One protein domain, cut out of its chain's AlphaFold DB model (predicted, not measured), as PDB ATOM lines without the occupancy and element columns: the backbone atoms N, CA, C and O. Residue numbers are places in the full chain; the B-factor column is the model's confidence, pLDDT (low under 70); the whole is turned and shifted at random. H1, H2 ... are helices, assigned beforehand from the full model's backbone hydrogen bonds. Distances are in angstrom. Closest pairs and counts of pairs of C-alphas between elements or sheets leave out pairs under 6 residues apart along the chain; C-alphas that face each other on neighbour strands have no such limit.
ATOM      1  N   ASN A   6     210.294 157.157 158.080       55.75
ATOM      2  CA  ASN A   6     210.695 157.388 159.468       55.75
ATOM      3  C   ASN A   6     212.164 157.016 159.724       55.75
ATOM      4  O   ASN A   6     212.850 157.721 160.456       55.75
ATOM      5  N   ASP A   7     212.664 155.961 159.073       58.03
ATOM      6  CA  ASP A   7     214.011 155.436 159.335       58.03
ATOM      7  C   ASP A   7     215.112 156.421 158.912       58.03
ATOM      8  O   ASP A   7     216.033 156.679 159.682       58.03
ATOM      9  N   GLY A   8     214.962 157.071 157.751       62.19
ATOM     10  CA  GLY A   8     215.926 158.073 157.280       62.19
ATOM     11  C   GLY A   8     215.965 159.344 158.137       62.19
ATOM     12  O   GLY A   8     217.029 159.922 158.332       62.19
ATOM     13  N   HIS A   9     214.829 159.762 158.708       67.69
ATOM     14  CA  HIS A   9     214.791 160.925 159.602       67.69
ATOM     15  C   HIS A   9     215.439 160.638 160.960       67.69
ATOM     16  O   HIS A   9     216.137 161.494 161.501       67.69
ATOM     17  N   VAL A  10     215.237 159.436 161.506       70.50
ATOM     18  CA  VAL A  10     215.870 159.015 162.763       70.50
ATOM     19  C   VAL A  10     217.383 158.874 162.588       70.50
ATOM     20  O   VAL A  10     218.141 159.334 163.442       70.50
ATOM     21  N   GLU A  11     217.830 158.302 161.470       72.62
ATOM     22  CA  GLU A  11     219.252 158.163 161.146       72.62
ATOM     23  C   GLU A  11     219.936 159.521 160.936       72.62
ATOM     24  O   GLU A  11     221.044 159.745 161.431       72.62
ATOM     25  N   GLN A  12     219.258 160.465 160.279       76.31
ATOM     26  CA  GLN A  12     219.773 161.819 160.091       76.31
ATOM     27  C   GLN A  12     219.904 162.575 161.422       76.31
ATOM     28  O   GLN A  12     220.960 163.137 161.704       76.31
ATOM     29  N   LEU A  13     218.885 162.517 162.286       78.19
ATOM     30  CA  LEU A  13     218.933 163.134 163.619       78.19
ATOM     31  C   LEU A  13     220.015 162.517 164.514       78.19
ATOM     32  O   LEU A  13     220.638 163.218 165.310       78.19
ATOM     33  N   PHE A  14     220.231 161.203 164.411       81.69
ATOM     34  CA  PHE A  14     221.327 160.535 165.107       81.69
ATOM     35  C   PHE A  14     222.680 161.053 164.614       81.69
ATOM     36  O   PHE A  14     223.547 161.383 165.421       81.69
ATOM     37  N   THR A  15     222.831 161.158 163.295       82.69
ATOM     38  CA  THR A  15     224.057 161.618 162.644       82.69
ATOM     39  C   THR A  15     224.412 163.044 163.056       82.69
ATOM     40  O   THR A  15     225.533 163.284 163.484       82.69
ATOM     41  N   GLU A  16     223.446 163.962 163.037       85.94
ATOM     42  CA  GLU A  16     223.649 165.353 163.463       85.94
ATOM     43  C   GLU A  16     224.067 165.455 164.937       85.94
ATOM     44  O   GLU A  16     224.978 166.208 165.282       85.94
ATOM     45  N   LYS A  17     223.448 164.659 165.822       88.25
ATOM     46  CA  LYS A  17     223.838 164.604 167.239       88.25
ATOM     47  C   LYS A  17     225.240 164.035 167.433       88.25
ATOM     48  O   LYS A  17     225.971 164.524 168.292       88.25
ATOM     49  N   ALA A  18     225.588 162.999 166.674       88.19
ATOM     50  CA  ALA A  18     226.897 162.368 166.732       88.19
ATOM     51  C   ALA A  18     227.998 163.312 166.230       88.19
ATOM     52  O   ALA A  18     229.018 163.435 166.900       88.19
ATOM     53  N   ASP A  19     227.761 164.011 165.117       89.31
ATOM     54  CA  ASP A  19     228.701 164.975 164.536       89.31
ATOM     55  C   ASP A  19     228.902 166.176 165.477       89.31
ATOM     56  O   ASP A  19     230.035 166.521 165.803       89.31
ATOM     57  N   SER A  20     227.817 166.737 166.028       92.31
ATOM     58  CA  SER A  20     227.910 167.816 167.023       92.31
ATOM     59  C   SER A  20     228.710 167.391 168.254       92.31
ATOM     60  O   SER A  20     229.583 168.126 168.709       92.31
ATOM     61  N   LEU A  21     228.429 166.207 168.810       94.50
ATOM     62  CA  LEU A  21     229.152 165.725 169.985       94.50
ATOM     63  C   LEU A  21     230.624 165.442 169.664       94.50
ATOM     64  O   LEU A  21     231.492 165.727 170.486       94.50
ATOM     65  N   PHE A  22     230.906 164.899 168.481       93.62
ATOM     66  CA  PHE A  22     232.264 164.660 168.014       93.62
ATOM     67  C   PHE A  22     233.068 165.963 167.968       93.62
ATOM     68  O   PHE A  22     234.160 166.023 168.534       93.62
ATOM     69  N   ASP A  23     232.506 167.017 167.376       93.75
ATOM     70  CA  ASP A  23     233.151 168.329 167.296       93.75
ATOM     71  C   ASP A  23     233.389 168.935 168.686       93.75
ATOM     72  O   ASP A  23     234.466 169.468 168.963       93.75
ATOM     73  N   GLU A  24     232.414 168.823 169.593       95.50
ATOM     74  CA  GLU A  24     232.558 169.268 170.984       95.50
ATOM     75  C   GLU A  24     233.697 168.528 171.709       95.50
ATOM     76  O   GLU A  24     234.538 169.163 172.350       95.50
ATOM     77  N   MET A  25     233.768 167.200 171.571       95.62
ATOM     78  CA  MET A  25     234.817 166.373 172.179       95.62
ATOM     79  C   MET A  25     236.197 166.646 171.575       95.62
ATOM     80  O   MET A  25     237.179 166.719 172.313       95.62
ATOM     81  N   MET A  26     236.284 166.857 170.260       95.06
ATOM     82  CA  MET A  26     237.531 167.247 169.595       95.06
ATOM     83  C   MET A  26     238.012 168.627 170.039       95.06
ATOM     84  O   MET A  26     239.208 168.821 170.255       95.06
ATOM     85  N   ASN A  27     237.102 169.589 170.197       94.88
ATOM     86  CA  ASN A  27     237.449 170.916 170.700       94.88
ATOM     87  C   ASN A  27     237.947 170.849 172.147       94.88
ATOM     88  O   ASN A  27     238.953 171.480 172.467       94.88
ATOM     89  N   PHE A  28     237.301 170.040 172.990       94.94
ATOM     90  CA  PHE A  28     237.769 169.781 174.347       94.94
ATOM     91  C   PHE A  28     239.176 169.169 174.350       94.94
ATOM     92  O   PHE A  28     240.067 169.694 175.014       94.94
ATOM     93  N   TYR A  29     239.397 168.111 173.564       93.31
ATOM     94  CA  TYR A  29     240.702 167.463 173.428       93.31
ATOM     95  C   TYR A  29     241.789 168.443 172.962       93.31
ATOM     96  O   TYR A  29     242.875 168.468 173.520       93.31
ATOM     97  N   ARG A  30     241.509 169.328 172.003       91.88
ATOM     98  CA  ARG A  30     242.497 170.330 171.560       91.88
ATOM     99  C   ARG A  30     242.834 171.374 172.623       91.88
ATOM    100  O   ARG A  30     243.899 171.976 172.558       91.88
ATOM    101  N   GLN A  31     241.909 171.646 173.541       92.38
ATOM    102  CA  GLN A  31     242.064 172.697 174.542       92.38
ATOM    103  C   GLN A  31     242.652 172.187 175.863       92.38
ATOM    104  O   GLN A  31     243.390 172.918 176.520       92.38
ATOM    105  N   TYR A  32     242.292 170.969 176.261       91.00
ATOM    106  CA  TYR A  32     242.623 170.381 177.565       91.00
ATOM    107  C   TYR A  32     243.212 168.979 177.461       91.00
ATOM    108  O   TYR A  32     243.424 168.330 178.487       91.00
ATOM    109  N   GLY A  33     243.419 168.490 176.241       87.38
ATOM    110  CA  GLY A  33     244.055 167.212 176.007       87.38
ATOM    111  C   GLY A  33     245.464 167.196 176.592       87.38
ATOM    112  O   GLY A  33     246.122 168.234 176.680       87.38
ATOM    113  N   PRO A  34     245.912 166.021 177.031       86.88
ATOM    114  CA  PRO A  34     247.245 165.848 177.584       86.88
ATOM    115  C   PRO A  34     248.331 166.048 176.513       86.88
ATOM    116  O   PRO A  34     248.134 165.712 175.346       86.88
ATOM    117  N   ASP A  35     249.499 166.551 176.917       85.50
ATOM    118  CA  ASP A  35     250.638 166.693 176.004       85.50
ATOM    119  C   ASP A  35     251.191 165.329 175.572       85.50
ATOM    120  O   ASP A  35     251.262 164.392 176.370       85.50
ATOM    121  N   LYS A  36     251.654 165.246 174.318       79.50
ATOM    122  CA  LYS A  36     252.235 164.028 173.725       79.50
ATOM    123  C   LYS A  36     253.379 163.441 174.543       79.50
ATOM    124  O   LYS A  36     253.486 162.226 174.663       79.50
ATOM    125  N   GLU A  37     254.202 164.322 175.102       82.06
ATOM    126  CA  GLU A  37     255.376 163.973 175.905       82.06
ATOM    127  C   GLU A  37     254.998 163.130 177.136       82.06
ATOM    128  O   GLU A  37     255.783 162.302 177.587       82.06
ATOM    129  N   ASN A  38     253.761 163.255 177.636       81.44
ATOM    130  CA  ASN A  38     253.281 162.477 178.781       81.44
ATOM    131  C   ASN A  38     253.053 160.987 178.466       81.44
ATOM    132  O   ASN A  38     252.893 160.201 179.398       81.44
ATOM    133  N   PHE A  39     253.024 160.591 177.187       84.06
ATOM    134  CA  PHE A  39     252.739 159.213 176.758       84.06
ATOM    135  C   PHE A  39     253.825 158.601 175.881       84.06
ATOM    136  O   PHE A  39     253.567 157.591 175.228       84.06
ATOM    137  N   GLU A  40     255.032 159.169 175.844       76.00
ATOM    138  CA  GLU A  40     256.122 158.603 175.035       76.00
ATOM    139  C   GLU A  40     256.448 157.149 175.414       76.00
ATOM    140  O   GLU A  40     256.802 156.362 174.539       76.00
ATOM    141  N   ASP A  41     256.239 156.779 176.682       80.81
ATOM    142  CA  ASP A  41     256.430 155.417 177.196       80.81
ATOM    143  C   ASP A  41     255.147 154.551 177.166       80.81
ATOM    144  O   ASP A  41     255.199 153.357 177.475       80.81
ATOM    145  N   ASP A  42     253.989 155.126 176.814       85.75
ATOM    146  CA  ASP A  42     252.711 154.413 176.676       85.75
ATOM    147  C   ASP A  42     252.329 154.304 175.196       85.75
ATOM    148  O   ASP A  42     251.647 155.161 174.623       85.75
ATOM    149  N   ASP A  43     252.765 153.202 174.583       84.00
ATOM    150  CA  ASP A  43     252.510 152.884 173.177       84.00
ATOM    151  C   ASP A  43     251.016 152.941 172.812       84.00
ATOM    152  O   ASP A  43     250.667 153.320 171.691       84.00
ATOM    153  N   GLU A  44     250.113 152.569 173.726       85.88
ATOM    154  CA  GLU A  44     248.675 152.554 173.457       85.88
ATOM    155  C   GLU A  44     248.090 153.965 173.485       85.88
ATOM    156  O   GLU A  44     247.405 154.355 172.535       85.88
ATOM    157  N   ALA A  45     248.380 154.739 174.530       86.44
ATOM    158  CA  ALA A  45     247.920 156.120 174.631       86.44
ATOM    159  C   ALA A  45     248.477 156.967 173.477       86.44
ATOM    160  O   ALA A  45     247.719 157.673 172.807       86.44
ATOM    161  N   SER A  46     249.766 156.807 173.157       86.50
ATOM    162  CA  SER A  46     250.405 157.436 171.999       86.50
ATOM    163  C   SER A  46     249.731 157.056 170.681       86.50
ATOM    164  O   SER A  46     249.485 157.920 169.832       86.50
ATOM    165  N   LEU A  47     249.394 155.777 170.489       86.38
ATOM    166  CA  LEU A  47     248.683 155.313 169.298       86.38
ATOM    167  C   LEU A  47     247.302 155.960 169.166       86.38
ATOM    168  O   LEU A  47     246.943 156.428 168.085       86.38
ATOM    169  N   MET A  48     246.530 155.979 170.254       89.06
ATOM    170  CA  MET A  48     245.190 156.564 170.265       89.06
ATOM    171  C   MET A  48     245.231 158.061 170.001       89.06
ATOM    172  O   MET A  48     244.433 158.556 169.211       89.06
ATOM    173  N   MET A  49     246.187 158.761 170.600       89.12
ATOM    174  CA  MET A  49     246.352 160.194 170.421       89.12
ATOM    175  C   MET A  49     246.717 160.539 168.970       89.12
ATOM    176  O   MET A  49     246.052 161.361 168.344       89.12
ATOM    177  N   ASN A  50     247.665 159.805 168.372       87.69
ATOM    178  CA  ASN A  50     247.979 159.941 166.946       87.69
ATOM    179  C   ASN A  50     246.756 159.673 166.055       87.69
ATOM    180  O   ASN A  50     246.578 160.349 165.045       87.69
ATOM    181  N   ALA A  51     245.923 158.689 166.409       87.56
ATOM    182  CA  ALA A  51     244.700 158.390 165.673       87.56
ATOM    183  C   ALA A  51     243.645 159.498 165.816       87.56
ATOM    184  O   ALA A  51     242.959 159.796 164.843       87.56
ATOM    185  N   ILE A  52     243.530 160.119 166.996       90.56
ATOM    186  CA  ILE A  52     242.642 161.262 167.255       90.56
ATOM    187  C   ILE A  52     243.074 162.485 166.437       90.56
ATOM    188  O   ILE A  52     242.229 163.150 165.838       90.56
ATOM    189  N   ASP A  53     244.376 162.757 166.349       87.69
ATOM    190  CA  ASP A  53     244.907 163.930 165.640       87.69
ATOM    191  C   ASP A  53     244.581 163.931 164.139       87.69
ATOM    192  O   ASP A  53     244.422 164.990 163.526       87.69
ATOM    193  N   VAL A  54     244.451 162.746 163.540       86.00
ATOM    194  CA  VAL A  54     244.123 162.561 162.115       86.00
ATOM    195  C   VAL A  54     242.680 162.101 161.888       86.00
ATOM    196  O   VAL A  54     242.296 161.787 160.759       86.00
ATOM    197  N   LEU A  55     241.874 162.057 162.949       85.19
ATOM    198  CA  LEU A  55     240.532 161.497 162.938       85.19
ATOM    199  C   LEU A  55     239.596 162.328 162.061       85.19
ATOM    200  O   LEU A  55     239.294 163.484 162.353       85.19
ATOM    201  N   GLN A  56     239.098 161.710 160.995       81.31
ATOM    202  CA  GLN A  56     238.053 162.273 160.145       81.31
ATOM    203  C   GLN A  56     236.968 161.214 159.939       81.31
ATOM    204  O   GLN A  56     237.144 160.319 159.105       81.31
ATOM    205  N   PRO A  57     235.869 161.244 160.720       77.62
ATOM    206  CA  PRO A  57     234.797 160.279 160.547       77.62
ATOM    207  C   PRO A  57     234.200 160.406 159.141       77.62
ATOM    208  O   PRO A  57     233.846 161.488 158.677       77.62
ATOM    209  N   SER A  58     234.108 159.275 158.444       78.25
ATOM    210  CA  SER A  58     233.454 159.201 157.138       78.25
ATOM    211  C   SER A  58     231.938 159.366 157.276       78.25
ATOM    212  O   SER A  58     231.380 159.334 158.373       78.25
ATOM    213  N   SER A  59     231.228 159.470 156.151       75.50
ATOM    214  CA  SER A  59     229.771 159.628 156.146       75.50
ATOM    215  C   SER A  59     228.992 158.402 156.648       75.50
ATOM    216  O   SER A  59     227.761 158.445 156.654       75.50
ATOM    217  N   THR A  60     229.651 157.320 157.076       82.25
ATOM    218  CA  THR A  60     228.989 156.127 157.622       82.25
ATOM    219  C   THR A  60     228.719 156.266 159.122       82.25
ATOM    220  O   THR A  60     229.502 156.846 159.877       82.25
ATOM    221  N   VAL A  61     227.597 155.709 159.581       83.38
ATOM    222  CA  VAL A  61     227.232 155.685 161.008       83.38
ATOM    223  C   VAL A  61     228.291 154.957 161.842       83.38
ATOM    224  O   VAL A  61     228.662 155.417 162.918       83.38
ATOM    225  N   GLU A  62     228.826 153.848 161.331       83.75
ATOM    226  CA  GLU A  62     229.843 153.054 162.026       83.75
ATOM    227  C   GLU A  62     231.153 153.824 162.235       83.75
ATOM    228  O   GLU A  62     231.740 153.754 163.315       83.75
ATOM    229  N   SER A  63     231.589 154.607 161.245       84.56
ATOM    230  CA  SER A  63     232.796 155.429 161.360       84.56
ATOM    231  C   SER A  63     232.646 156.520 162.420       84.56
ATOM    232  O   SER A  63     233.554 156.703 163.228       84.56
ATOM    233  N   ARG A  64     231.482 157.177 162.491       87.12
ATOM    234  CA  ARG A  64     231.171 158.161 163.542       87.12
ATOM    235  C   ARG A  64     231.105 157.534 164.926       87.12
ATOM    236  O   ARG A  64     231.683 158.061 165.870       87.12
ATOM    237  N   LEU A  65     230.436 156.388 165.044       87.62
ATOM    238  CA  LEU A  65     230.378 155.630 166.294       87.62
ATOM    239  C   LEU A  65     231.773 155.206 166.759       87.62
ATOM    240  O   LEU A  65     232.066 155.284 167.948       87.62
ATOM    241  N   GLY A  66     232.632 154.764 165.839       88.69
ATOM    242  CA  GLY A  66     234.021 154.428 166.134       88.69
ATOM    243  C   GLY A  66     234.821 155.635 166.623       88.69
ATOM    244  O   GLY A  66     235.487 155.538 167.651       88.69
ATOM    245  N   ALA A  67     234.672 156.783 165.958       90.81
ATOM    246  CA  ALA A  67     235.328 158.031 166.334       90.81
ATOM    247  C   ALA A  67     234.886 158.529 167.723       90.81
ATOM    248  O   ALA A  67     235.726 158.819 168.572       90.81
ATOM    249  N   LEU A  68     233.575 158.535 167.994       92.44
ATOM    250  CA  LEU A  68     233.032 158.858 169.317       92.44
ATOM    251  C   LEU A  68     233.502 157.873 170.388       92.44
ATOM    252  O   LEU A  68     233.800 158.286 171.501       92.44
ATOM    253  N   ARG A  69     233.592 156.578 170.068       92.44
ATOM    254  CA  ARG A  69     234.072 155.556 171.007       92.44
ATOM    255  C   ARG A  69     235.550 155.746 171.343       92.44
ATOM    256  O   ARG A  69     235.925 155.564 172.497       92.44
ATOM    257  N   LEU A  70     236.372 156.097 170.355       92.62
ATOM    258  CA  LEU A  70     237.784 156.410 170.564       92.62
ATOM    259  C   LEU A  70     237.935 157.635 171.471       92.62
ATOM    260  O   LEU A  70     238.639 157.553 172.470       92.62
ATOM    261  N   LEU A  71     237.239 158.732 171.157       93.56
ATOM    262  CA  LEU A  71     237.289 159.955 171.961       93.56
ATOM    263  C   LEU A  71     236.742 159.748 173.373       93.56
ATOM    264  O   LEU A  71     237.347 160.218 174.324       93.56
ATOM    265  N   GLU A  72     235.626 159.035 173.528       94.75
ATOM    266  CA  GLU A  72     235.053 158.731 174.844       94.75
ATOM    267  C   GLU A  72     236.051 157.990 175.722       94.75
ATOM    268  O   GLU A  72     236.315 158.425 176.838       94.75
ATOM    269  N   TYR A  73     236.633 156.914 175.193       93.06
ATOM    270  CA  TYR A  73     237.617 156.120 175.914       93.06
ATOM    271  C   TYR A  73     238.893 156.911 176.206       93.06
ATOM    272  O   TYR A  73     239.430 156.842 177.309       93.06
ATOM    273  N   PHE A  74     239.373 157.693 175.239       93.19
ATOM    274  CA  PHE A  74     240.585 158.473 175.434       93.19
ATOM    275  C   PHE A  74     240.397 159.563 176.489       93.19
ATOM    276  O   PHE A  74     241.220 159.708 177.391       93.19
ATOM    277  N   LEU A  75     239.285 160.297 176.429       93.31
ATOM    278  CA  LEU A  75     238.977 161.321 177.420       93.31
ATOM    279  C   LEU A  75     238.716 160.724 178.808       93.31
ATOM    280  O   LEU A  75     239.026 161.375 179.804       93.31
ATOM    281  N   SER A  76     238.167 159.509 178.906       92.06
ATOM    282  CA  SER A  76     237.924 158.873 180.203       92.06
ATOM    283  C   SER A  76     239.197 158.340 180.859       92.06
ATOM    284  O   SER A  76     239.355 158.502 182.065       92.06
ATOM    285  N   GLU A  77     240.088 157.712 180.087       90.50
ATOM    286  CA  GLU A  77     241.257 157.004 180.629       90.50
ATOM    287  C   GLU A  77     242.539 157.846 180.617       90.50
ATOM    288  O   GLU A  77     243.370 157.724 181.517       90.50
ATOM    289  N   TYR A  78     242.711 158.714 179.619       89.44
ATOM    290  CA  TYR A  78     243.987 159.387 179.350       89.44
ATOM    291  C   TYR A  78     243.914 160.915 179.460       89.44
ATOM    292  O   TYR A  78     244.953 161.564 179.442       89.44
ATOM    293  N   CYS A  79     242.735 161.517 179.660       88.56
ATOM    294  CA  CYS A  79     242.598 162.969 179.835       88.56
ATOM    295  C   CYS A  79     242.270 163.365 181.287       88.56
ATOM    296  O   CYS A  79     241.216 163.018 181.828       88.56
ATOM    297  N   TRP A  80     243.165 164.145 181.901       88.12
ATOM    298  CA  TRP A  80     243.153 164.469 183.335       88.12
ATOM    299  C   TRP A  80     243.351 165.981 183.537       88.12
ATOM    300  O   TRP A  80     244.416 166.414 183.974       88.12
ATOM    301  N   PRO A  81     242.367 166.813 183.155       87.50
ATOM    302  CA  PRO A  81     242.495 168.260 183.269       87.50
ATOM    303  C   PRO A  81     242.645 168.696 184.735       87.50
ATOM    304  O   PRO A  81     241.893 168.273 185.607       87.50
ATOM    305  N   GLU A  82     243.582 169.606 185.004       85.75
ATOM    306  CA  GLU A  82     243.838 170.103 186.368       85.75
ATOM    307  C   GLU A  82     242.724 171.022 186.900       85.75
ATOM    308  O   GLU A  82     242.552 171.186 188.108       85.75
ATOM    309  N   LYS A  83     241.972 171.662 185.997       88.81
ATOM    310  CA  LYS A  83     240.911 172.616 186.343       88.81
ATOM    311  C   LYS A  83     239.591 171.890 186.586       88.81
ATOM    312  O   LYS A  83     239.130 171.158 185.714       88.81
ATOM    313  N   THR A  84     238.933 172.191 187.706       89.88
ATOM    314  CA  THR A  84     237.630 171.610 188.078       89.88
ATOM    315  C   THR A  84     236.573 171.793 186.989       89.88
ATOM    316  O   THR A  84     235.957 170.815 186.585       89.88
ATOM    317  N   ASP A  85     236.436 173.000 186.431       92.75
ATOM    318  CA  ASP A  85     235.461 173.276 185.364       92.75
ATOM    319  C   ASP A  85     235.706 172.422 184.105       92.75
ATOM    320  O   ASP A  85     234.770 172.004 183.425       92.75
ATOM    321  N   ALA A  86     236.975 172.140 183.789       91.31
ATOM    322  CA  ALA A  86     237.334 171.302 182.649       91.31
ATOM    323  C   ALA A  86     237.060 169.817 182.929       91.31
ATOM    324  O   ALA A  86     236.620 169.103 182.031       91.31
ATOM    325  N   GLU A  87     237.253 169.354 184.164       92.44
ATOM    326  CA  GLU A  87     236.879 167.997 184.574       92.44
ATOM    327  C   GLU A  87     235.356 167.791 184.535       92.44
ATOM    328  O   GLU A  87     234.882 166.783 184.009       92.44
ATOM    329  N   GLU A  88     234.570 168.765 185.001       93.94
ATOM    330  CA  GLU A  88     233.106 168.724 184.894       93.94
ATOM    331  C   GLU A  88     232.650 168.701 183.430       93.94
ATOM    332  O   GLU A  88     231.779 167.907 183.051       93.94
ATOM    333  N   TRP A  89     233.276 169.516 182.573       94.06
ATOM    334  CA  TRP A  89     232.975 169.518 181.144       94.06
ATOM    335  C   TRP A  89     233.336 168.179 180.482       94.06
ATOM    336  O   TRP A  89     232.525 167.627 179.733       94.06
ATOM    337  N   LYS A  90     234.491 167.594 180.823       95.06
ATOM    338  CA  LYS A  90     234.894 166.251 180.381       95.06
ATOM    339  C   LYS A  90     233.837 165.209 180.744       95.06
ATOM    340  O   LYS A  90     233.402 164.447 179.883       95.06
ATOM    341  N   GLN A  91     233.390 165.198 182.001       94.62
ATOM    342  CA  GLN A  91     232.382 164.252 182.486       94.62
ATOM    343  C   GLN A  91     231.044 164.422 181.764       94.62
ATOM    344  O   GLN A  91     230.416 163.427 181.393       94.62
ATOM    345  N   HIS A  92     230.628 165.662 181.501       95.00
ATOM    346  CA  HIS A  92     229.427 165.942 180.719       95.00
ATOM    347  C   HIS A  92     229.518 165.374 179.291       95.00
ATOM    348  O   HIS A  92     228.587 164.707 178.831       95.00
ATOM    349  N   LEU A  93     230.646 165.588 178.607       95.31
ATOM    350  CA  LEU A  93     230.882 165.086 177.251       95.31
ATOM    351  C   LEU A  93     230.918 163.552 177.203       95.31
ATOM    352  O   LEU A  93     230.239 162.944 176.375       95.31
ATOM    353  N   VAL A  94     231.648 162.922 178.128       94.00
ATOM    354  CA  VAL A  94     231.721 161.456 178.249       94.00
ATOM    355  C   VAL A  94     230.336 160.867 178.529       94.00
ATOM    356  O   VAL A  94     229.936 159.900 177.881       94.00
ATOM    357  N   SER A  95     229.553 161.474 179.426       93.88
ATOM    358  CA  SER A  95     228.185 161.025 179.713       93.88
ATOM    359  C   SER A  95     227.292 161.077 178.472       93.88
ATOM    360  O   SER A  95     226.591 160.110 178.184       93.88
ATOM    361  N   ARG A  96     227.348 162.164 177.693       94.38
ATOM    362  CA  ARG A  96     226.596 162.278 176.431       94.38
ATOM    363  C   ARG A  96     227.033 161.243 175.398       94.38
ATOM    364  O   ARG A  96     226.187 160.691 174.695       94.38
ATOM    365  N   ALA A  97     228.326 160.935 175.322       92.50
ATOM    366  CA  ALA A  97     228.819 159.887 174.434       92.50
ATOM    367  C   ALA A  97     228.257 158.515 174.832       92.50
ATOM    368  O   ALA A  97     227.807 157.762 173.972       92.50
ATOM    369  N   LEU A  98     228.189 158.211 176.131       89.62
ATOM    370  CA  LEU A  98     227.612 156.964 176.644       89.62
ATOM    371  C   LEU A  98     226.109 156.807 176.367       89.62
ATOM    372  O   LEU A  98     225.629 155.675 176.300       89.62
ATOM    373  N   GLU A  99     225.367 157.903 176.207       90.69
ATOM    374  CA  GLU A  99     223.948 157.864 175.822       90.69
ATOM    375  C   GLU A  99     223.750 157.479 174.350       90.69
ATOM    376  O   GLU A  99     222.753 156.840 174.008       90.69
ATOM    377  N   LEU A 100     224.698 157.845 173.482       86.62
ATOM    378  CA  LEU A 100     224.668 157.526 172.051       86.62
ATOM    379  C   LEU A 100     225.331 156.180 171.732       86.62
ATOM    380  O   LEU A 100     224.941 155.504 170.779       86.62
ATOM    381  N   LEU A 101     226.344 155.793 172.507       87.62
ATOM    382  CA  LEU A 101     227.114 154.581 172.273       87.62
ATOM    383  C   LEU A 101     226.367 153.337 172.785       87.62
ATOM    384  O   LEU A 101     225.859 153.314 173.908       87.62
ATOM    385  N   PRO A 102     226.351 152.236 172.014       82.56
ATOM    386  CA  PRO A 102     225.819 150.976 172.507       82.56
ATOM    387  C   PRO A 102     226.637 150.478 173.709       82.56
ATOM    388  O   PRO A 102     227.866 150.581 173.740       82.56
ATOM    389  N   LYS A 103     225.958 149.886 174.700       81.19
ATOM    390  CA  LYS A 103     226.622 149.290 175.871       81.19
ATOM    391  C   LYS A 103     227.465 148.090 175.450       81.19
ATOM    392  O   LYS A 103     226.942 147.086 174.968       81.19
ATOM    393  N   GLU A 104     228.770 148.162 175.690       79.56
ATOM    394  CA  GLU A 104     229.726 147.149 175.245       79.56
ATOM    395  C   GLU A 104     230.603 146.635 176.385       79.56
ATOM    396  O   GLU A 104     231.186 147.405 177.140       79.56
ATOM    397  N   LYS A 105     230.748 145.306 176.476       75.12
ATOM    398  CA  LYS A 105     231.590 144.653 177.496       75.12
ATOM    399  C   LYS A 105     233.096 144.732 177.209       75.12
ATOM    400  O   LYS A 105     233.889 144.505 178.110       75.12
ATOM    401  N   ARG A 106     233.500 144.972 175.954       83.19
ATOM    402  CA  ARG A 106     234.905 144.929 175.495       83.19
ATOM    403  C   ARG A 106     235.266 146.169 174.669       83.19
ATOM    404  O   ARG A 106     235.730 146.040 173.538       83.19
ATOM    405  N   LYS A 107     235.019 147.359 175.230       81.62
ATOM    406  CA  LYS A 107     235.240 148.656 174.563       81.62
ATOM    407  C   LYS A 107     236.654 148.793 173.987       81.62
ATOM    408  O   LYS A 107     236.794 148.941 172.778       81.62
ATOM    409  N   ARG A 108     237.687 148.622 174.825       84.12
ATOM    410  CA  ARG A 108     239.105 148.700 174.421       84.12
ATOM    411  C   ARG A 108     239.416 147.831 173.202       84.12
ATOM    412  O   ARG A 108     239.966 148.297 172.215       84.12
ATOM    413  N   GLN A 109     238.998 146.566 173.232       85.25
ATOM    414  CA  GLN A 109     239.281 145.620 172.149       85.25
ATOM    415  C   GLN A 109     238.603 146.017 170.830       85.25
ATOM    416  O   GLN A 109     239.187 145.836 169.767       85.25
ATOM    417  N   LYS A 110     237.394 146.588 170.897       85.00
ATOM    418  CA  LYS A 110     236.690 147.121 169.725       85.00
ATOM    419  C   LYS A 110     237.343 148.376 169.168       85.00
ATOM    420  O   LYS A 110     237.400 148.506 167.955       85.00
ATOM    421  N   ILE A 111     237.841 149.265 170.026       85.94
ATOM    422  CA  ILE A 111     238.587 150.456 169.597       85.94
ATOM    423  C   ILE A 111     239.861 150.030 168.877       85.94
ATOM    424  O   ILE A 111     240.078 150.437 167.745       85.94
ATOM    425  N   LEU A 112     240.657 149.144 169.482       85.44
ATOM    426  CA  LEU A 112     241.890 148.648 168.866       85.44
ATOM    427  C   LEU A 112     241.630 147.914 167.546       85.44
ATOM    428  O   LEU A 112     242.417 148.041 166.613       85.44
ATOM    429  N   GLN A 113     240.542 147.144 167.453       85.38
ATOM    430  CA  GLN A 113     240.156 146.500 166.199       85.38
ATOM    431  C   GLN A 113     239.752 147.535 165.146       85.38
ATOM    432  O   GLN A 113     240.274 147.513 164.040       85.38
ATOM    433  N   TRP A 114     238.891 148.481 165.515       86.00
ATOM    434  CA  TRP A 114     238.442 149.541 164.621       86.00
ATOM    435  C   TRP A 114     239.604 150.406 164.119       86.00
ATOM    436  O   TRP A 114     239.680 150.692 162.928       86.00
ATOM    437  N   LEU A 115     240.554 150.747 164.996       83.31
ATOM    438  CA  LEU A 115     241.781 151.451 164.632       83.31
ATOM    439  C   LEU A 115     242.581 150.684 163.576       83.31
ATOM    440  O   LEU A 115     243.017 151.297 162.613       83.31
ATOM    441  N   LYS A 116     242.726 149.360 163.705       81.88
ATOM    442  CA  LYS A 116     243.404 148.530 162.689       81.88
ATOM    443  C   LYS A 116     242.678 148.525 161.345       81.88
ATOM    444  O   LYS A 116     243.329 148.431 160.308       81.88
ATOM    445  N   ASP A 117     241.352 148.601 161.370       78.88
ATOM    446  CA  ASP A 117     240.520 148.526 160.170       78.88
ATOM    447  C   ASP A 117     240.521 149.853 159.381       78.88
ATOM    448  O   ASP A 117     240.490 149.835 158.151       78.88
ATOM    449  N   ILE A 118     240.593 151.004 160.065       72.00
ATOM    450  CA  ILE A 118     240.596 152.343 159.433       72.00
ATOM    451  C   ILE A 118     242.003 152.899 159.192       72.00
ATOM    452  O   ILE A 118     242.242 153.620 158.227       72.00
ATOM    453  N   HIS A 119     242.932 152.563 160.078       60.75
ATOM    454  CA  HIS A 119     244.339 152.861 159.975       60.75
ATOM    455  C   HIS A 119     245.028 151.512 159.838       60.75
ATOM    456  O   HIS A 119     245.328 150.879 160.854       60.75
TER     457      HIS A 119
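AT A GLANCE: This is residues 6 to 119 of the 123 residues of an uncharacterized protein of Planococcus salinus (UniProt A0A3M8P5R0). H1, H4 and H5 form a three-helix bundle with H4 at the core; H3 and H6 cross H4 steeply, and short H2 packs on H3. The printed part has 114 residues with six named helices, H1 to H6, and no named strand: all helix. It is compact, radius of gyration of the C-alphas 14.1 A, spanning 47 by 33 by 26 A.

HOW THE PARTS SIT: H1, residues 6 to 32, touches the hub H4, residues 61 to 77, closest at C-alphas 22 and 68, 6.0 A. H2, residues 36 to 39, touches H3, residues 43 to 53, closest at C-alphas 39 and 46, 5.6 A. H3 touches residues 70 to 74 of H4 alone, closest at C-alphas 48 and 74, 7.2 A, at a steep tilt of 52 degrees. H5, residues 84 to 100, forms a hairpin with H4, closest at C-alphas 94 and 72, 5.5 A. H6, residues 107 to 118, touches residues 66 to 73 of H4 alone, closest at C-alphas 111 and 70, 6.1 A. Every O i to N i+4 pair is within hydrogen-bond range in H1, H3, H4, H5 and H6; H2 is too short.

IN THESE COORDINATES: H1, 38.9 A long, begins at C-alpha 6 (210.695, 157.388, 159.468); H6 ends at C-alpha 118 (240.596, 152.343, 159.433).

THE WHOLE: No link is long, and the printed part has no cut. Residues 6 to 9 and 119 have pLDDT under 70.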